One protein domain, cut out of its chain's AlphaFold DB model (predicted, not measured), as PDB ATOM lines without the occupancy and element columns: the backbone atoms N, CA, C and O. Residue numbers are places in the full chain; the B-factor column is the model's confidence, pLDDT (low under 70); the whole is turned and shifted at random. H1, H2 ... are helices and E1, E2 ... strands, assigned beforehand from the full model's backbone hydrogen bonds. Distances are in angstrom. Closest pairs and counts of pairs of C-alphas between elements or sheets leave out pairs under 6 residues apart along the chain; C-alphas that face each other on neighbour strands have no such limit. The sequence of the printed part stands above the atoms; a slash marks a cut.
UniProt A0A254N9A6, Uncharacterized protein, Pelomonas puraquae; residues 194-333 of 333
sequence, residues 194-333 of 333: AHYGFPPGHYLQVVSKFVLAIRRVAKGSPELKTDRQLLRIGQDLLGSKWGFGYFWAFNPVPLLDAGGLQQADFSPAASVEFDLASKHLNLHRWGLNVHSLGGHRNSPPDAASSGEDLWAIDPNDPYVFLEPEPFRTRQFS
ATOM      1  N   ALA A 194      -4.735   6.767 -31.851       88.31
ATOM      2  CA  ALA A 194      -3.734   7.705 -32.342       88.31
ATOM      3  C   ALA A 194      -3.653   8.971 -31.479       88.31
ATOM      4  O   ALA A 194      -4.663   9.449 -30.954       88.31
ATOM      5  N   HIS A 195      -2.474   9.579 -31.414       92.50
ATOM      6  CA  HIS A 195      -2.261  10.944 -30.919       92.50
ATOM      7  C   HIS A 195      -1.323  11.699 -31.859       92.50
ATOM      8  O   HIS A 195      -0.625  11.096 -32.667       92.50
ATOM      9  N   TYR A 196      -1.313  13.028 -31.791       95.25
ATOM     10  CA  TYR A 196      -0.330  13.810 -32.541       95.25
ATOM     11  C   TYR A 196       1.040  13.729 -31.876       95.25
ATOM     12  O   TYR A 196       1.131  13.908 -30.666       95.25
ATOM     13  N   GLY A 197       2.086  13.557 -32.676       95.38
ATOM     14  CA  GLY A 197       3.474  13.604 -32.232       95.38
ATOM     15  C   GLY A 197       4.439  13.755 -33.401       95.38
ATOM     16  O   GLY A 197       4.035  13.946 -34.553       95.38
ATOM     17  N   PHE A 198       5.730  13.677 -33.103       94.69
ATOM     18  CA  PHE A 198       6.769  13.559 -34.122       94.69
ATOM     19  C   PHE A 198       7.342  12.144 -34.110       94.69
ATOM     20  O   PHE A 198       7.463  11.556 -33.034       94.69
ATOM     21  N   PRO A 199       7.739  11.593 -35.272       91.31
ATOM     22  CA  PRO A 199       8.423  10.309 -35.297       91.31
ATOM     23  C   PRO A 199       9.647  10.307 -34.363       91.31
ATOM     24  O   PRO A 199      10.276  11.359 -34.178       91.31
ATOM     25  N   PRO A 200      10.022   9.152 -33.784       86.75
ATOM     26  CA  PRO A 200      11.159   9.066 -32.873       86.75
ATOM     27  C   PRO A 200      12.421   9.719 -33.455       86.75
ATOM     28  O   PRO A 200      12.807   9.458 -34.592       86.75
ATOM     29  N   GLY A 201      13.045  10.611 -32.684       86.44
ATOM     30  CA  GLY A 201      14.248  11.343 -33.096       86.44
ATOM     31  C   GLY A 201      14.018  12.540 -34.032       86.44
ATOM     32  O   GLY A 201      14.957  13.298 -34.274       86.44
ATOM     33  N   HIS A 202      12.796  12.783 -34.520       92.12
ATOM     34  CA  HIS A 202      12.539  13.874 -35.469       92.12
ATOM     35  C   HIS A 202      12.349  15.240 -34.804       92.12
ATOM     36  O   HIS A 202      12.614  16.256 -35.441       92.12
ATOM     37  N   TYR A 203      11.930  15.311 -33.536       95.38
ATOM     38  CA  TYR A 203      11.581  16.588 -32.896       95.38
ATOM     39  C   TYR A 203      12.703  17.647 -32.983       95.38
ATOM     40  O   TYR A 203      12.467  18.764 -33.440       95.38
ATOM     41  N   LEU A 204      13.949  17.301 -32.632       95.06
ATOM     42  CA  LEU A 204      15.070  18.250 -32.729       95.06
ATOM     43  C   LEU A 204      15.413  18.627 -34.173       95.06
ATOM     44  O   LEU A 204      15.790  19.772 -34.439       95.06
ATOM     45  N   GLN A 205      15.277  17.684 -35.107       94.19
ATOM     46  CA  GLN A 205      15.482  17.945 -36.528       94.19
ATOM     47  C   GLN A 205      14.447  18.956 -37.040       94.19
ATOM     48  O   GLN A 205      14.812  19.917 -37.718       94.19
ATOM     49  N   VAL A 206      13.178  18.764 -36.671       96.00
ATOM     50  CA  VAL A 206      12.063  19.661 -36.992       96.00
ATOM     51  C   VAL A 206      12.328  21.057 -36.443       96.00
ATOM     52  O   VAL A 206      12.298  22.008 -37.216       96.00
ATOM     53  N   VAL A 207      12.672  21.195 -35.156       96.56
ATOM     54  CA  VAL A 207      12.984  22.505 -34.554       96.56
ATOM     55  C   VAL A 207      14.157  23.182 -35.267       96.56
ATOM     56  O   VAL A 207      14.089  24.369 -35.588       96.56
ATOM     57  N   SER A 208      15.219  22.435 -35.572       92.88
ATOM     58  CA  SER A 208      16.402  22.982 -36.248       92.88
ATOM     59  C   SER A 208      16.060  23.504 -37.647       92.88
ATOM     60  O   SER A 208      16.403  24.637 -37.994       92.88
ATOM     61  N   LYS A 209      15.326  22.715 -38.441       93.56
ATOM     62  CA  LYS A 209      14.855  23.116 -39.776       93.56
ATOM     63  C   LYS A 209      13.846  24.268 -39.705       93.56
ATOM     64  O   LYS A 209      13.898  25.174 -40.531       93.56
ATOM     65  N   PHE A 210      12.990  24.290 -38.689       94.75
ATOM     66  CA  PHE A 210      12.017  25.356 -38.462       94.75
ATOM     67  C   PHE A 210      12.688  26.714 -38.215       94.75
ATOM     68  O   PHE A 210      12.318  27.709 -38.835       94.75
ATOM     69  N   VAL A 211      13.742  26.762 -37.393       92.56
ATOM     70  CA  VAL A 211      14.532  27.992 -37.180       92.56
ATOM     71  C   VAL A 211      15.164  28.483 -38.481       92.56
ATOM     72  O   VAL A 211      15.144  29.683 -38.767       92.56
ATOM     73  N   LEU A 212      15.715  27.571 -39.286       90.38
ATOM     74  CA  LEU A 212      16.286  27.914 -40.589       90.38
ATOM     75  C   LEU A 212      15.218  28.443 -41.553       90.38
ATOM     76  O   LEU A 212      15.475  29.417 -42.258       90.38
ATOM     77  N   ALA A 213      14.016  27.862 -41.545       90.44
ATOM     78  CA  ALA A 213      12.884  28.342 -42.331       90.44
ATOM     79  C   ALA A 213      12.465  29.760 -41.932       90.44
ATOM     80  O   ALA A 213      12.349  30.619 -42.804       90.44
ATOM     81  N   ILE A 214      12.316  30.036 -40.629       90.75
ATOM     82  CA  ILE A 214      12.002  31.383 -40.131       90.75
ATOM     83  C   ILE A 214      13.063  32.377 -40.602       90.75
ATOM     84  O   ILE A 214      12.716  33.423 -41.142       90.75
ATOM     85  N   ARG A 215      14.355  32.051 -40.451       87.50
ATOM     86  CA  ARG A 215      15.457  32.926 -40.888       87.50
ATOM     87  C   ARG A 215      15.448  33.165 -42.396       87.50
ATOM     88  O   ARG A 215      15.684  34.289 -42.825       87.50
ATOM     89  N   ARG A 216      15.169  32.131 -43.197       85.12
ATOM     90  CA  ARG A 216      15.081  32.233 -44.662       85.12
ATOM     91  C   ARG A 216      13.955  33.175 -45.076       85.12
ATOM     92  O   ARG A 216      14.199  34.099 -45.844       85.12
ATOM     93  N   VAL A 217      12.761  32.975 -44.521       84.25
ATOM     94  CA  VAL A 217      11.601  33.838 -44.775       84.25
ATOM     95  C   VAL A 217      11.875  35.263 -44.296       84.25
ATOM     96  O   VAL A 217      11.612  36.217 -45.022       84.25
ATOM     97  N   ALA A 218      12.476  35.420 -43.113       84.69
ATOM     98  CA  ALA A 218      12.765  36.729 -42.548       84.69
ATOM     99  C   ALA A 218      13.829  37.510 -43.334       84.69
ATOM    100  O   ALA A 218      13.717  38.724 -43.475       84.69
ATOM    101  N   LYS A 219      14.833  36.833 -43.907       78.94
ATOM    102  CA  LYS A 219      15.852  37.468 -44.761       78.94
ATOM    103  C   LYS A 219      15.242  38.132 -46.001       78.94
ATOM    104  O   LYS A 219      15.760  39.145 -46.455       78.94
ATOM    105  N   GLY A 220      14.129  37.601 -46.515       68.94
ATOM    106  CA  GLY A 220      13.357  38.218 -47.599       68.94
ATOM    107  C   GLY A 220      12.528  39.436 -47.172       68.94
ATOM    108  O   GLY A 220      11.793  39.991 -47.979       68.94
ATOM    109  N   SER A 221      12.587  39.845 -45.902       66.62
ATOM    110  CA  SER A 221      11.778  40.925 -45.334       66.62
ATOM    111  C   SER A 221      12.619  41.756 -44.352       66.62
ATOM    112  O   SER A 221      12.520  41.573 -43.137       66.62
ATOM    113  N   PRO A 222      13.450  42.691 -44.855       61.75
ATOM    114  CA  PRO A 222      14.409  43.468 -44.053       61.75
ATOM    115  C   PRO A 222      13.771  44.363 -42.970       61.75
ATOM    116  O   PRO A 222      14.472  44.915 -42.124       61.75
ATOM    117  N   GLU A 223      12.445  44.501 -42.968       64.12
ATOM    118  CA  GLU A 223      11.673  45.257 -41.976       64.12
ATOM    119  C   GLU A 223      11.371  44.472 -40.684       64.12
ATOM    120  O   GLU A 223      10.864  45.042 -39.714       64.12
ATOM    121  N   LEU A 224      11.678  43.172 -40.635       69.06
ATOM    122  CA  LEU A 224      11.432  42.334 -39.460       69.06
ATOM    123  C   LEU A 224      12.506  42.577 -38.398       69.06
ATOM    124  O   LEU A 224      13.675  42.249 -38.592       69.06
ATOM    125  N   LYS A 225      12.103  43.147 -37.260       65.25
ATOM    126  CA  LYS A 225      13.018  43.559 -36.183       65.25
ATOM    127  C   LYS A 225      12.654  43.007 -34.806       65.25
ATOM    128  O   LYS A 225      13.438  43.165 -33.880       65.25
ATOM    129  N   THR A 226      11.481  42.388 -34.645       82.81
ATOM    130  CA  THR A 226      10.964  41.981 -33.325       82.81
ATOM    131  C   THR A 226      10.696  40.481 -33.227       82.81
ATOM    132  O   THR A 226      10.219  39.860 -34.181       82.81
ATOM    133  N   ASP A 227      10.895  39.912 -32.035       83.31
ATOM    134  CA  ASP A 227      10.577  38.507 -31.730       83.31
ATOM    135  C   ASP A 227       9.120  38.158 -32.046       83.31
ATOM    136  O   ASP A 227       8.815  37.072 -32.532       83.31
ATOM    137  N   ARG A 228       8.205  39.115 -31.855       86.19
ATOM    138  CA  ARG A 228       6.781  38.950 -32.168       86.19
ATOM    139  C   ARG A 228       6.527  38.744 -33.663       86.19
ATOM    140  O   ARG A 228       5.656  37.959 -34.033       86.19
ATOM    141  N   GLN A 229       7.269  39.436 -34.526       88.44
ATOM    142  CA  GLN A 229       7.167  39.245 -35.973       88.44
ATOM    143  C   GLN A 229       7.741  37.886 -36.397       88.44
ATOM    144  O   GLN A 229       7.119  37.188 -37.198       88.44
ATOM    145  N   LEU A 230       8.875  37.473 -35.818       89.31
ATOM    146  CA  LEU A 230       9.450  36.141 -36.052       89.31
ATOM    147  C   LEU A 230       8.498  35.032 -35.597       89.31
ATOM    148  O   LEU A 230       8.312  34.041 -36.303       89.31
ATOM    149  N   LEU A 231       7.829  35.228 -34.462       91.62
ATOM    150  CA  LEU A 231       6.825  34.304 -33.959       91.62
ATOM    151  C   LEU A 231       5.609  34.208 -34.887       91.62
ATOM    152  O   LEU A 231       5.104  33.115 -35.137       91.62
ATOM    153  N   ARG A 232       5.166  35.336 -35.457       92.25
ATOM    154  CA  ARG A 232       4.090  35.338 -36.455       92.25
ATOM    155  C   ARG A 232       4.477  34.556 -37.709       92.25
ATOM    156  O   ARG A 232       3.654  33.797 -38.207       92.25
ATOM    157  N   ILE A 233       5.717  34.690 -38.184       91.56
ATOM    158  CA  ILE A 233       6.239  33.871 -39.289       91.56
ATOM    159  C   ILE A 233       6.244  32.395 -38.902       91.56
ATOM    160  O   ILE A 233       5.788  31.566 -39.684       91.56
ATOM    161  N   GLY A 234       6.706  32.067 -37.695       93.50
ATOM    162  CA  GLY A 234       6.675  30.702 -37.179       93.50
ATOM    163  C   GLY A 234       5.265  30.107 -37.197       93.50
ATOM    164  O   GLY A 234       5.059  29.017 -37.725       93.50
ATOM    165  N   GLN A 235       4.271  30.844 -36.704       94.38
ATOM    166  CA  GLN A 235       2.874  30.417 -36.775       94.38
ATOM    167  C   GLN A 235       2.377  30.278 -38.222       94.38
ATOM    168  O   GLN A 235       1.695  29.304 -38.536       94.38
ATOM    169  N   ASP A 236       2.718  31.220 -39.104       92.44
ATOM    170  CA  ASP A 236       2.333  31.180 -40.517       92.44
ATOM    171  C   ASP A 236       2.943  29.960 -41.242       92.44
ATOM    172  O   ASP A 236       2.291  29.392 -42.118       92.44
ATOM    173  N   LEU A 237       4.166  29.547 -40.875       92.00
ATOM    174  CA  LEU A 237       4.854  28.342 -41.374       92.00
ATOM    175  C   LEU A 237       4.222  27.047 -40.859       92.00
ATOM    176  O   LEU A 237       4.175  26.054 -41.579       92.00
ATOM    177  N   LEU A 238       3.752  27.048 -39.610       93.50
ATOM    178  CA  LEU A 238       2.939  25.957 -39.080       93.50
ATOM    179  C   LEU A 238       1.533  25.965 -39.705       93.50
ATOM    180  O   LEU A 238       0.839  24.949 -39.698       93.50
ATOM    181  N   GLY A 239       1.074  27.100 -40.222       88.75
ATOM    182  CA  GLY A 239      -0.069  27.182 -41.124       88.75
ATOM    183  C   GLY A 239       0.280  26.719 -42.542       88.75
ATOM    184  O   GLY A 239       1.394  26.306 -42.836       88.75
ATOM    185  N   SER A 240      -0.686  26.795 -43.453       83.88
ATOM    186  CA  SER A 240      -0.466  26.515 -44.879       83.88
ATOM    187  C   SER A 240      -0.031  27.751 -45.678       83.88
ATOM    188  O   SER A 240       0.166  27.662 -46.887       83.88
ATOM    189  N   LYS A 241       0.141  28.911 -45.027       87.62
ATOM    190  CA  LYS A 241       0.330  30.210 -45.699       87.62
ATOM    191  C   LYS A 241       1.594  30.273 -46.560       87.62
ATOM    192  O   LYS A 241       1.599  30.943 -47.587       87.62
ATOM    193  N   TRP A 242       2.657  29.583 -46.151       84.31
ATOM    194  CA  TRP A 242       3.925  29.542 -46.887       84.31
ATOM    195  C   TRP A 242       4.064  28.322 -47.805       84.31
ATOM    196  O   TRP A 242       5.094  28.182 -48.463       84.31
ATOM    197  N   GLY A 243       3.041  27.466 -47.878       87.38
ATOM    198  CA  GLY A 243       3.041  26.260 -48.699       87.38
ATOM    199  C   GLY A 243       2.894  24.963 -47.912       87.38
ATOM    200  O   GLY A 243       3.200  24.893 -46.717       87.38
ATOM    201  N   PHE A 244       2.465  23.910 -48.608       88.31
ATOM    202  CA  PHE A 244       2.278  22.590 -48.002       88.31
ATOM    203  C   PHE A 244       3.589  21.932 -47.573       88.31
ATOM    204  O   PHE A 244       3.583  21.179 -46.601       88.31
ATOM    205  N   GLY A 245       4.716  22.242 -48.229       88.75
ATOM    206  CA  GLY A 245       6.019  21.711 -47.825       88.75
ATOM    207  C   GLY A 245       6.369  22.086 -46.380       88.75
ATOM    208  O   GLY A 245       6.715  21.221 -45.583       88.75
ATOM    209  N   TYR A 246       6.198  23.361 -46.010       91.19
ATOM    210  CA  TYR A 246       6.420  23.818 -44.631       91.19
ATOM    211  C   TYR A 246       5.373  23.281 -43.660       91.19
ATOM    212  O   TYR A 246       5.725  22.830 -42.570       91.19
ATOM    213  N   PHE A 247       4.102  23.285 -44.075       92.88
ATOM    214  CA  PHE A 247       3.009  22.772 -43.257       92.88
ATOM    215  C   PHE A 247       3.282  21.332 -42.813       92.88
ATOM    216  O   PHE A 247       3.262  21.047 -41.615       92.88
ATOM    217  N   TRP A 248       3.588  20.436 -43.754       93.81
ATOM    218  CA  TRP A 248       3.828  19.029 -43.442       93.81
ATOM    219  C   TRP A 248       5.180  18.788 -42.760       93.81
ATOM    220  O   TRP A 248       5.266  17.932 -41.882       93.81
ATOM    221  N   ALA A 249       6.215  19.572 -43.083       94.25
ATOM    222  CA  ALA A 249       7.522  19.457 -42.433       94.25
ATOM    223  C   ALA A 249       7.467  19.735 -40.923       94.25
ATOM    224  O   ALA A 249       8.177  19.091 -40.150       94.25
ATOM    225  N   PHE A 250       6.669  20.722 -40.505       96.06
ATOM    226  CA  PHE A 250       6.755  21.286 -39.155       96.06
ATOM    227  C   PHE A 250       5.553  20.995 -38.260       96.06
ATOM    228  O   PHE A 250       5.633  21.221 -37.052       96.06
ATOM    229  N   ASN A 251       4.445  20.491 -38.810       96.38
ATOM    230  CA  ASN A 251       3.335  20.025 -37.983       96.38
ATOM    231  C   ASN A 251       3.588  18.605 -37.460       96.38
ATOM    232  O   ASN A 251       4.151  17.780 -38.181       96.38
ATOM    233  N   PRO A 252       3.114  18.299 -36.240       96.50
ATOM    234  CA  PRO A 252       3.055  16.923 -35.770       96.50
ATOM    235  C   PRO A 252       2.094  16.108 -36.643       96.50
ATOM    236  O   PRO A 252       1.121  16.634 -37.199       96.50
ATOM    237  N   VAL A 253       2.332  14.804 -36.705       95.12
ATOM    238  CA  VAL A 253       1.505  13.835 -37.427       95.12
ATOM    239  C   VAL A 253       0.785  12.913 -36.446       95.12
ATOM    240  O   VAL A 253       1.270  12.725 -35.331       95.12
ATOM    241  N   PRO A 254      -0.380  12.355 -36.810       93.25
ATOM    242  CA  PRO A 254      -0.972  11.271 -36.040       93.25
ATOM    243  C   PRO A 254      -0.020  10.067 -36.022       93.25
ATOM    244  O   PRO A 254       0.407   9.586 -37.070       93.25
ATOM    245  N   LEU A 255       0.309   9.597 -34.824       90.94
ATOM    246  CA  LEU A 255       1.089   8.398 -34.555       90.94
ATOM    247  C   LEU A 255       0.171   7.362 -33.913       90.94
ATOM    248  O   LEU A 255      -0.618   7.700 -33.032       90.94
ATOM    249  N   LEU A 256       0.275   6.115 -34.361       86.25
ATOM    250  CA  LEU A 256      -0.464   4.995 -33.785       86.25
ATOM    251  C   LEU A 256       0.347   4.379 -32.654       86.25
ATOM    252  O   LEU A 256       1.543   4.125 -32.801       86.25
ATOM    253  N   ASP A 257      -0.315   4.090 -31.541       74.44
ATOM    254  CA  ASP A 257       0.306   3.330 -30.462       74.44
ATOM    255  C   ASP A 257       0.462   1.850 -30.838       74.44
ATOM    256  O   ASP A 257      -0.292   1.309 -31.651       74.44
ATOM    257  N   ALA A 258       1.353   1.143 -30.138       63.03
ATOM    258  CA  ALA A 258       1.493  -0.311 -30.252       63.03
ATOM    259  C   ALA A 258       0.157  -1.070 -30.049       63.03
ATOM    260  O   ALA A 258      -0.078  -2.091 -30.688       63.03
ATOM    261  N   GLY A 259      -0.748  -0.546 -29.210       54.16
ATOM    262  CA  GLY A 259      -2.101  -1.092 -29.034       54.16
ATOM    263  C   GLY A 259      -3.085  -0.732 -30.158       54.16
ATOM    264  O   GLY A 259      -4.035  -1.473 -30.392       54.16
ATOM    265  N   GLY A 260      -2.851   0.370 -30.880       52.19
ATOM    266  CA  GLY A 260      -3.614   0.744 -32.076       52.19
ATOM    267  C   GLY A 260      -3.291  -0.159 -33.266       52.19
ATOM    268  O   GLY A 260      -4.193  -0.532 -34.009       52.19
ATOM    269  N   LEU A 261      -2.033  -0.600 -33.377       52.72
ATOM    270  CA  LEU A 261      -1.599  -1.587 -34.372       52.72
ATOM    271  C   LEU A 261      -2.258  -2.961 -34.151       52.72
ATOM    272  O   LEU A 261      -2.707  -3.574 -35.106       52.72
ATOM    273  N   GLN A 262      -2.411  -3.404 -32.898       50.75
ATOM    274  CA  GLN A 262      -3.098  -4.668 -32.583       50.75
ATOM    275  C   GLN A 262      -4.623  -4.605 -32.782       50.75
ATOM    276  O   GLN A 262      -5.254  -5.634 -33.003       50.75
ATOM    277  N   GLN A 263      -5.238  -3.418 -32.697       48.06
ATOM    278  CA  GLN A 263      -6.666  -3.227 -33.001       48.06
ATOM    279  C   GLN A 263      -6.939  -3.030 -34.501       48.06
ATOM    280  O   GLN A 263      -8.055  -3.308 -34.950       48.06
ATOM    281  N   ALA A 264      -5.942  -2.572 -35.269       51.62
ATOM    282  CA  ALA A 264      -6.022  -2.417 -36.723       51.62
ATOM    283  C   ALA A 264      -6.306  -3.741 -37.443       51.62
ATOM    284  O   ALA A 264      -7.069  -3.748 -38.407       51.62
ATOM    285  N   ASP A 265      -5.813  -4.853 -36.897       54.34
ATOM    286  CA  ASP A 265      -5.982  -6.191 -37.470       54.34
ATOM    287  C   ASP A 265      -7.428  -6.734 -37.417       54.34
ATOM    288  O   ASP A 265      -7.715  -7.766 -38.021       54.34
ATOM    289  N   PHE A 266      -8.372  -6.056 -36.743       56.16
ATOM    290  CA  PHE A 266      -9.716  -6.610 -36.494       56.16
ATOM    291  C   PHE A 266     -10.904  -5.699 -36.854       56.16
ATOM    292  O   PHE A 266     -12.050  -6.112 -36.673       56.16
ATOM    293  N   SER A 267     -10.697  -4.478 -37.376       67.38
ATOM    294  CA  SER A 267     -11.811  -3.588 -37.762       67.38
ATOM    295  C   SER A 267     -11.520  -2.718 -38.996       67.38
ATOM    296  O   SER A 267     -10.499  -2.027 -39.021       67.38
ATOM    297  N   PRO A 268     -12.451  -2.620 -39.971       68.75
ATOM    298  CA  PRO A 268     -12.319  -1.736 -41.136       68.75
ATOM    299  C   PRO A 268     -12.051  -0.269 -40.777       68.75
ATOM    300  O   PRO A 268     -11.313   0.424 -41.471       68.75
ATOM    301  N   ALA A 269     -12.614   0.216 -39.665       68.25
ATOM    302  CA  ALA A 269     -12.411   1.590 -39.213       68.25
ATOM    303  C   ALA A 269     -10.971   1.853 -38.742       68.25
ATOM    304  O   ALA A 269     -10.491   2.978 -38.847       68.25
ATOM    305  N   ALA A 270     -10.287   0.831 -38.225       67.31
ATOM    306  CA  ALA A 270      -8.915   0.946 -37.753       67.31
ATOM    307  C   ALA A 270      -7.904   0.866 -38.915       67.31
ATOM    308  O   ALA A 270      -6.916   1.594 -38.892       67.31
ATOM    309  N   SER A 271      -8.207   0.105 -39.977       72.69
ATOM    310  CA  SER A 271      -7.443   0.131 -41.240       72.69
ATOM    311  C   SER A 271      -7.444   1.521 -41.885       72.69
ATOM    312  O   SER A 271      -6.392   2.024 -42.259       72.69
ATOM    313  N   VAL A 272      -8.599   2.198 -41.940       79.44
ATOM    314  CA  VAL A 272      -8.688   3.558 -42.509       79.44
ATOM    315  C   VAL A 272      -7.843   4.563 -41.719       79.44
ATOM    316  O   VAL A 272      -7.178   5.416 -42.303       79.44
ATOM    317  N   GLU A 273      -7.847   4.482 -40.386       77.12
ATOM    318  CA  GLU A 273      -7.010   5.354 -39.549       77.12
ATOM    319  C   GLU A 273      -5.517   5.025 -39.707       77.12
ATOM    320  O   GLU A 273      -4.691   5.940 -39.700       77.12
ATOM    321  N   PHE A 274      -5.169   3.749 -39.914       81.25
ATOM    322  CA  PHE A 274      -3.803   3.337 -40.229       81.25
ATOM    323  C   PHE A 274      -3.311   3.929 -41.552       81.25
ATOM    324  O   PHE A 274      -2.220   4.506 -41.605       81.25
ATOM    325  N   ASP A 275      -4.134   3.857 -42.595       84.56
ATOM    326  CA  ASP A 275      -3.816   4.415 -43.910       84.56
ATOM    327  C   ASP A 275      -3.656   5.938 -43.841       84.56
ATOM    328  O   ASP A 275      -2.703   6.501 -44.384       84.56
ATOM    329  N   LEU A 276      -4.541   6.625 -43.107       86.19
ATOM    330  CA  LEU A 276      -4.450   8.070 -42.889       86.19
ATOM    331  C   LEU A 276      -3.184   8.463 -42.118       86.19
ATOM    332  O   LEU A 276      -2.512   9.426 -42.498       86.19
ATOM    333  N   ALA A 277      -2.836   7.729 -41.059       87.50
ATOM    334  CA  ALA A 277      -1.625   7.989 -40.284       87.50
ATOM    335  C   ALA A 277      -0.358   7.763 -41.118       87.50
ATOM    336  O   ALA A 277       0.541   8.608 -41.125       87.50
ATOM    337  N   SER A 278      -0.328   6.680 -41.896       88.19
ATOM    338  CA  SER A 278       0.762   6.367 -42.825       88.19
ATOM    339  C   SER A 278       0.912   7.447 -43.896       88.19
ATOM    340  O   SER A 278       2.013   7.954 -44.117       88.19
ATOM    341  N   LYS A 279      -0.203   7.900 -44.485       92.19
ATOM    342  CA  LYS A 279      -0.222   9.018 -45.436       92.19
ATOM    343  C   LYS A 279       0.351  10.287 -44.813       92.19
ATOM    344  O   LYS A 279       1.210  10.932 -45.406       92.19
ATOM    345  N   HIS A 280      -0.073  10.651 -43.604       93.19
ATOM    346  CA  HIS A 280       0.444  11.840 -42.921       93.19
ATOM    347  C   HIS A 280       1.943  11.729 -42.618       93.19
ATOM    348  O   HIS A 280       2.667  12.713 -42.766       93.19
ATOM    349  N   LEU A 281       2.422  10.544 -42.234       92.62
ATOM    350  CA  LEU A 281       3.844  10.290 -42.012       92.62
ATOM    351  C   LEU A 281       4.661  10.455 -43.302       92.62
ATOM    352  O   LEU A 281       5.718  11.090 -43.278       92.62
ATOM    353  N   ASN A 282       4.166   9.929 -44.424       93.38
ATOM    354  CA  ASN A 282       4.789  10.108 -45.736       93.38
ATOM    355  C   ASN A 282       4.841  11.588 -46.121       93.38
ATOM    356  O   ASN A 282       5.908  12.102 -46.452       93.38
ATOM    357  N   LEU A 283       3.730  12.310 -45.951       93.94
ATOM    358  CA  LEU A 283       3.665  13.746 -46.215       93.94
ATOM    359  C   LEU A 283       4.616  14.554 -45.325       93.94
ATOM    360  O   LEU A 283       5.237  15.502 -45.801       93.94
ATOM    361  N   HIS A 284       4.789  14.172 -44.060       94.44
ATOM    362  CA  HIS A 284       5.768  14.797 -43.172       94.44
ATOM    363  C   HIS A 284       7.206  14.592 -43.657       94.44
ATOM    364  O   HIS A 284       7.980  15.549 -43.720       94.44
ATOM    365  N   ARG A 285       7.560  13.365 -44.057       92.25
ATOM    366  CA  ARG A 285       8.881  13.061 -44.635       92.25
ATOM    367  C   ARG A 285       9.111  13.824 -45.937       92.25
ATOM    368  O   ARG A 285      10.156  14.453 -46.087       92.25
ATOM    369  N   TRP A 286       8.117  13.844 -46.824       93.25
ATOM    370  CA  TRP A 286       8.136  14.647 -48.046       93.25
ATOM    371  C   TRP A 286       8.343  16.135 -47.741       93.25
ATOM    372  O   TRP A 286       9.245  16.762 -48.291       93.25
ATOM    373  N   GLY A 287       7.591  16.690 -46.786       91.94
ATOM    374  CA  GLY A 287       7.744  18.078 -46.353       91.94
ATOM    375  C   GLY A 287       9.165  18.381 -45.873       91.94
ATOM    376  O   GLY A 287       9.748  19.393 -46.265       91.94
ATOM    377  N   LEU A 288       9.769  17.489 -45.078       90.25
ATOM    378  CA  LEU A 288      11.156  17.627 -44.622       90.25
ATOM    379  C   LEU A 288      12.177  17.557 -45.769       90.25
ATOM    380  O   LEU A 288      13.191  18.266 -45.707       90.25
ATOM    381  N   ASN A 289      11.937  16.726 -46.784       88.88
ATOM    382  CA  ASN A 289      12.790  16.608 -47.969       88.88
ATOM    383  C   ASN A 289      12.705  17.873 -48.824       88.88
ATOM    384  O   ASN A 289      13.707  18.562 -49.015       88.88
ATOM    385  N   VAL A 290      11.495  18.255 -49.227       85.81
ATOM    386  CA  VAL A 290      11.234  19.427 -50.072       85.81
ATOM    387  C   VAL A 290      11.629  20.734 -49.384       85.81
ATOM    388  O   VAL A 290      12.158  21.644 -50.022       85.81
ATOM    389  N   HIS A 291      11.473  20.838 -48.061       82.25
ATOM    390  CA  HIS A 291      12.000  21.974 -47.303       82.25
ATOM    391  C   HIS A 291      13.524  22.127 -47.453       82.25
ATOM    392  O   HIS A 291      14.032  23.254 -47.544       82.25
ATOM    393  N   SER A 292      14.248  21.004 -47.497       76.75
ATOM    394  CA  SER A 292      15.706  20.992 -47.670       76.75
ATOM    395  C   SER A 292      16.121  21.558 -49.030       76.75
ATOM    396  O   SER A 292      17.216  22.097 -49.145       76.75
ATOM    397  N   LEU A 293      15.217  21.527 -50.013       73.81
ATOM    398  CA  LEU A 293      15.401  22.105 -51.343       73.81
ATOM    399  C   LEU A 293      14.925  23.567 -51.458       73.81
ATOM    400  O   LEU A 293      15.076  24.181 -52.502       73.81
ATOM    401  N   GLY A 294      14.358  24.154 -50.398       70.06
ATOM    402  CA  GLY A 294      13.852  25.535 -50.413       70.06
ATOM    403  C   GLY A 294      12.396  25.669 -49.971       70.06
ATOM    404  O   GLY A 294      11.987  26.753 -49.563       70.06
ATOM    405  N   GLY A 295      11.644  24.566 -49.931       70.19
ATOM    406  CA  GLY A 295      10.203  24.558 -49.680       70.19
ATOM    407  C   GLY A 295       9.390  24.712 -50.968       70.19
ATOM    408  O   GLY A 295       9.891  25.202 -51.976       70.19
ATOM    409  N   HIS A 296       8.128  24.279 -50.917       71.69
ATOM    410  CA  HIS A 296       7.226  24.227 -52.068       71.69
ATOM    411  C   HIS A 296       5.810  24.635 -51.664       71.69
ATOM    412  O   HIS A 296       5.339  24.287 -50.570       71.69
ATOM    413  N   ARG A 297       5.143  25.398 -52.536       77.88
ATOM    414  CA  ARG A 297       3.812  25.953 -52.264       77.88
ATOM    415  C   ARG A 297       2.680  24.991 -52.574       77.88
ATOM    416  O   ARG A 297       1.685  25.027 -51.854       77.88
ATOM    417  N   ASN A 298       2.840  24.138 -53.577       77.50
ATOM    418  CA  ASN A 298       1.743  23.308 -54.055       77.50
ATOM    419  C   ASN A 298       1.478  22.119 -53.146       77.50
ATOM    420  O   ASN A 298       2.325  21.719 -52.339       77.50
ATOM    421  N   SER A 299       0.274  21.576 -53.305       82.81
ATOM    422  CA  SER A 299      -0.149  20.342 -52.662       82.81
ATOM    423  C   SER A 299       0.840  19.210 -52.951       82.81
ATOM    424  O   SER A 299       1.434  19.173 -54.030       82.81
ATOM    425  N   PRO A 300       1.042  18.294 -51.994       85.81
ATOM    426  CA  PRO A 300       1.896  17.137 -52.212       85.81
ATOM    427  C   PRO A 300       1.355  16.269 -53.362       85.81
ATOM    428  O   PRO A 300       0.147  16.016 -53.381       85.81
ATOM    429  N   PRO A 301       2.215  15.790 -54.280       87.38
ATOM    430  CA  PRO A 301       1.826  14.810 -55.292       87.38
ATOM    431  C   PRO A 301       1.301  13.512 -54.668       87.38
ATOM    432  O   PRO A 301       1.680  13.149 -53.549       87.38
ATOM    433  N   ASP A 302       0.495  12.759 -55.416       87.38
ATOM    434  CA  ASP A 302      -0.048  11.483 -54.935       87.38
ATOM    435  C   ASP A 302       1.062  10.493 -54.555       87.38
ATOM    436  O   ASP A 302       0.982   9.900 -53.478       87.38
ATOM    437  N   ALA A 303       2.139  10.433 -55.351       86.88
ATOM    438  CA  ALA A 303       3.334   9.615 -55.106       86.88
ATOM    439  C   ALA A 303       4.039   9.935 -53.769       86.88
ATOM    440  O   ALA A 303       4.591   9.056 -53.107       86.88
ATOM    441  N   ALA A 304       3.990  11.196 -53.326       87.06
ATOM    442  CA  ALA A 304       4.509  11.598 -52.019       87.06
ATOM    443  C   ALA A 304       3.586  11.159 -50.880       87.06
ATOM    444  O   ALA A 304       4.043  10.872 -49.775       87.06
ATOM    445  N   SER A 305       2.281  11.096 -51.137       86.44
ATOM    446  CA  SER A 305       1.292  10.686 -50.148       86.44
ATOM    447  C   SER A 305       1.211   9.159 -49.986       86.44
ATOM    448  O   SER A 305       1.058   8.677 -48.860       86.44
ATOM    449  N   SER A 306       1.407   8.402 -51.072       87.88
ATOM    450  CA  SER A 306       1.561   6.938 -51.075       87.88
ATOM    451  C   SER A 306       2.904   6.496 -50.485       87.88
ATOM    452  O   SER A 306       3.009   5.400 -49.938       87.88
ATOM    453  N   GLY A 307       3.912   7.373 -50.524       86.50
ATOM    454  CA  GLY A 307       5.273   7.079 -50.079       86.50
ATOM    455  C   GLY A 307       6.145   6.431 -51.156       86.50
ATOM    456  O   GLY A 307       7.271   6.048 -50.853       86.50
ATOM    457  N   GLU A 308       5.648   6.330 -52.392       87.19
ATOM    458  CA  GLU A 308       6.397   5.840 -53.555       87.19
ATOM    459  C   GLU A 308       7.572   6.760 -53.897       87.19
ATOM    460  O   GLU A 308       8.666   6.280 -54.186       87.19
ATOM    461  N   ASP A 309       7.365   8.078 -53.805       84.94
ATOM    462  CA  ASP A 309       8.417   9.069 -54.014       84.94
ATOM    463  C   ASP A 309       8.283  10.250 -53.042       84.94
ATOM    464  O   ASP A 309       7.531  11.206 -53.236       84.94
ATOM    465  N   LEU A 310       9.080  10.199 -51.973       83.94
ATOM    466  CA  LEU A 310       9.162  11.253 -50.957       83.94
ATOM    467  C   LEU A 310       9.935  12.498 -51.427       83.94
ATOM    468  O   LEU A 310      10.078  13.447 -50.651       83.94
ATOM    469  N   TRP A 311      10.457  12.494 -52.650       83.25
ATOM    470  CA  TRP A 311      11.101  13.627 -53.312       83.25
ATOM    471  C   TRP A 311      10.276  14.158 -54.485       83.25
ATOM    472  O   TRP A 311      10.713  15.118 -55.117       83.25
ATOM    473  N   ALA A 312       9.089  13.592 -54.735       78.31
ATOM    474  CA  ALA A 312       8.228  14.000 -55.832       78.31
ATOM    475  C   ALA A 312       7.934  15.506 -55.774       78.31
ATOM    476  O   ALA A 312       7.398  16.033 -54.791       78.31
ATOM    477  N   ILE A 313       8.274  16.181 -56.865       71.62
ATOM    478  CA  ILE A 313       7.916  17.562 -57.184       71.62
ATOM    479  C   ILE A 313       7.261  17.488 -58.563       71.62
ATOM    480  O   ILE A 313       7.731  16.723 -59.402       71.62
ATOM    481  N   ASP A 314       6.162  18.210 -58.787       64.38
ATOM    482  CA  ASP A 314       5.470  18.181 -60.081       64.38
ATOM    483  C   ASP A 314       6.415  18.699 -61.190       64.38
ATOM    484  O   ASP A 314       6.811  19.866 -61.150       64.38
ATOM    485  N   PRO A 315       6.824  17.853 -62.158       51.88
ATOM    486  CA  PRO A 315       7.814  18.218 -63.169       51.88
ATOM    487  C   PRO A 315       7.281  19.199 -64.223       51.88
ATOM    488  O   PRO A 315       8.075  19.747 -64.985       51.88
ATOM    489  N   ASN A 316       5.964  19.431 -64.282       55.22
ATOM    490  CA  ASN A 316       5.348  20.388 -65.206       55.22
ATOM    491  C   ASN A 316       5.153  21.780 -64.587       55.22
ATOM    492  O   ASN A 316       4.516  22.638 -65.204       55.22
ATOM    493  N   ASP A 317       5.669  22.018 -63.379       55.09
ATOM    494  CA  ASP A 317       5.416  23.255 -62.651       55.09
ATOM    495  C   ASP A 317       6.480  24.337 -62.941       55.09
ATOM    496  O   ASP A 317       7.666  24.141 -62.656       55.09
ATOM    497  N   PRO A 318       6.090  25.506 -63.491       46.22
ATOM    498  CA  PRO A 318       7.013  26.592 -63.806       46.22
ATOM    499  C   PRO A 318       7.523  27.377 -62.579       46.22
ATOM    500  O   PRO A 318       8.380  28.247 -62.748       46.22
ATOM    501  N   TYR A 319       7.042  27.114 -61.354       50.19
ATOM    502  CA  TYR A 319       7.493  27.816 -60.147       50.19
ATOM    503  C   TYR A 319       8.477  27.002 -59.299       50.19
ATOM    504  O   TYR A 319       8.118  26.236 -58.410       50.19
ATOM    505  N   VAL A 320       9.747  27.282 -59.601       51.03
ATOM    506  CA  VAL A 320      10.926  27.441 -58.734       51.03
ATOM    507  C   VAL A 320      10.672  27.133 -57.249       51.03
ATOM    508  O   VAL A 320       9.763  27.684 -56.619       51.03
ATOM    509  N   PHE A 321      11.578  26.350 -56.651       51.41
ATOM    510  CA  PHE A 321      11.886  26.421 -55.219       51.41
ATOM    511  C   PHE A 321      11.793  27.871 -54.725       51.41
ATOM    512  O   PHE A 321      11.959  28.806 -55.504       51.41
ATOM    513  N   LEU A 322      11.555  28.112 -53.436       50.09
ATOM    514  CA  LEU A 322      11.733  29.468 -52.899       50.09
ATOM    515  C   LEU A 322      13.230  29.846 -52.978       50.09
ATOM    516  O   LEU A 322      13.939  29.806 -51.972       50.09
ATOM    517  N   GLU A 323      13.725  30.138 -54.180       41.12
ATOM    518  CA  GLU A 323      15.044  30.665 -54.434       41.12
ATOM    519  C   GLU A 323      15.093  32.097 -53.905       41.12
ATOM    520  O   GLU A 323      14.105  32.841 -53.968       41.12
ATOM    521  N   PRO A 324      16.236  32.487 -53.324       39.91
ATOM    522  CA  PRO A 324      16.465  33.864 -52.944       39.91
ATOM    523  C   PRO A 324      16.459  34.703 -54.223       39.91
ATOM    524  O   PRO A 324      17.158  34.362 -55.171       39.91
ATOM    525  N   GLU A 325      15.714  35.809 -54.240       31.45
ATOM    526  CA  GLU A 325      15.912  36.868 -55.239       31.45
ATOM    527  C   GLU A 325      17.427  37.067 -55.463       31.45
ATOM    528  O   GLU A 325      18.157  37.314 -54.488       31.45
ATOM    529  N   PRO A 326      17.938  36.902 -56.697       34.25
ATOM    530  CA  PRO A 326      19.350  37.082 -56.959       34.25
ATOM    531  C   PRO A 326      19.708  38.540 -56.683       34.25
ATOM    532  O   PRO A 326      18.991  39.468 -57.059       34.25
ATOM    533  N   PHE A 327      20.846  38.732 -56.016       36.47
ATOM    534  CA  PHE A 327      21.511  40.020 -55.870       36.47
ATOM    535  C   PHE A 327      21.455  40.794 -57.196       36.47
ATOM    536  O   PHE A 327      22.195  40.493 -58.130       36.47
ATOM    537  N   ARG A 328      20.632  41.847 -57.272       29.02
ATOM    538  CA  ARG A 328      20.903  42.934 -58.211       29.02
ATOM    539  C   ARG A 328      22.084  43.704 -57.642       29.02
ATOM    540  O   ARG A 328      21.914  44.614 -56.832       29.02
ATOM    541  N   THR A 329      23.289  43.320 -58.048       35.47
ATOM    542  CA  THR A 329      24.455  44.200 -58.002       35.47
ATOM    543  C   THR A 329      24.075  45.483 -58.730       35.47
ATOM    544  O   THR A 329      24.034  45.537 -59.957       35.47
ATOM    545  N   ARG A 330      23.763  46.542 -57.975       28.69
ATOM    546  CA  ARG A 330      23.880  47.889 -58.521       28.69
ATOM    547  C   ARG A 330      25.366  48.100 -58.765       28.69
ATOM    548  O   ARG A 330      26.132  48.269 -57.821       28.69
ATOM    549  N   GLN A 331      25.756  48.013 -60.033       31.61
ATOM    550  CA  GLN A 331      26.972  48.643 -60.517       31.61
ATOM    551  C   GLN A 331      26.878  50.119 -60.124       31.61
ATOM    552  O   GLN A 331      25.998  50.834 -60.601       31.61
ATOM    553  N   PHE A 332      27.725  50.543 -59.194       33.38
ATOM    554  CA  PHE A 332      28.000  51.958 -59.017       33.38
ATOM    555  C   PHE A 332      28.922  52.359 -60.168       33.38
ATOM    556  O   PHE A 332      30.034  51.843 -60.279       33.38
ATOM    557  N   SER A 333      28.375  53.185 -61.061       37.44
ATOM    558  CA  SER A 333      29.150  54.077 -61.928       37.44
ATOM    559  C   SER A 333      29.649  55.248 -61.095       37.44
ATOM    560  O   SER A 333      28.870  55.673 -60.207       37.44
TER     561      SER A 333
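What this domain is: This is residues 194 to 333 of the 333 residues of an uncharacterized protein of Pelomonas puraquae (UniProt A0A254N9A6). A two-stranded ribbon, E1 and E2, lies over the long helix H5, with the short helix H6 on the opposite side of H5. H3 stands as a crosspiece between H5 and the crossed helices H1 and H2, H4 caps the first end of H5, and the last residues, 326 to 333, stick out as a free tail. The printed part has 140 residues with six named helices and two named strands, in the order E1 H1 H2 H3 E2 H4 H5 H6; the sheet E1 - E2 is antiparallel and the class is mostly helix. The whole is loose, with a radius of gyration of the C-alphas of 18.1 A, and spans 76 by 37 by 22 A, the tail adding to the length.

Where its parts are: Strand E1, residues 194 to 197, begins at C-alpha 194 (-3.734, 7.705, -32.342); its partner E2 is residues 253 to 256. H5, residues 268 to 292, is 36.7 A long, from C-alpha 268 (-12.319, -1.736, -41.136) to C-alpha 292 (15.706, 20.992, -47.670). H1, residues 202 to 219, is 25.6 A long, and H2, residues 227 to 238, is 16.4 A. H3 is residues 244 to 250, 10.0 A; H4 is residues 258 to 264, 10.1 A; H6 is residues 302 to 306, ending at C-alpha 306 (1.561, 6.938, -51.075).

How they stand to each other: E1 and E2 are antiparallel neighbours at 136 degrees, with N 195 and O 255 at 3.1 A and N 253 and O 197 at 2.9 A, both within hydrogen-bond range. The closest C-alphas of E2 and H5 are those of Pro 254 and Ala 277, 5.4 A apart; E1 and H5 are near each other. H3 and H5 are the hubs, touching three helices each. They touch at Ala 249 and Gly 287, C-alphas 4.2 A apart, about perpendicular at 85 degrees. H5 touches H6 with residues 279 to 286 alone, closest at the C-alphas of Lys 279 and Ser 305, 5.2 A. H5 touches H4 with residues 270 to 274 alone, closest at the C-alphas of Ala 264 and Ala 270, 4.6 A. H3 touches H1, the C-alphas of Val 206 and Phe 250 being closest at 6.0 A, and H2, those of Leu 238 and Phe 247 at 5.3 A. H1 and H2 touch at a steep tilt of 61 degrees, opposite ways, with the C-alphas of Ile 214 and Gly 234 closest at 6.1 A. H2 and H5 are apart. In H1 to H6 every O i to N i+4 pair is within hydrogen-bond range.

The domain as a whole: The C-alphas of Phe 266 and Ser 333 are the farthest apart, 76.4 A. The printed part has no cut, and no link between named elements is long. Residues 307 to 333 hold no named element, and 326 to 333 stand free. The mean pLDDT of the printed part is 77.7; residues 220 to 225, 258 to 270 and 314 to 333 are under 70.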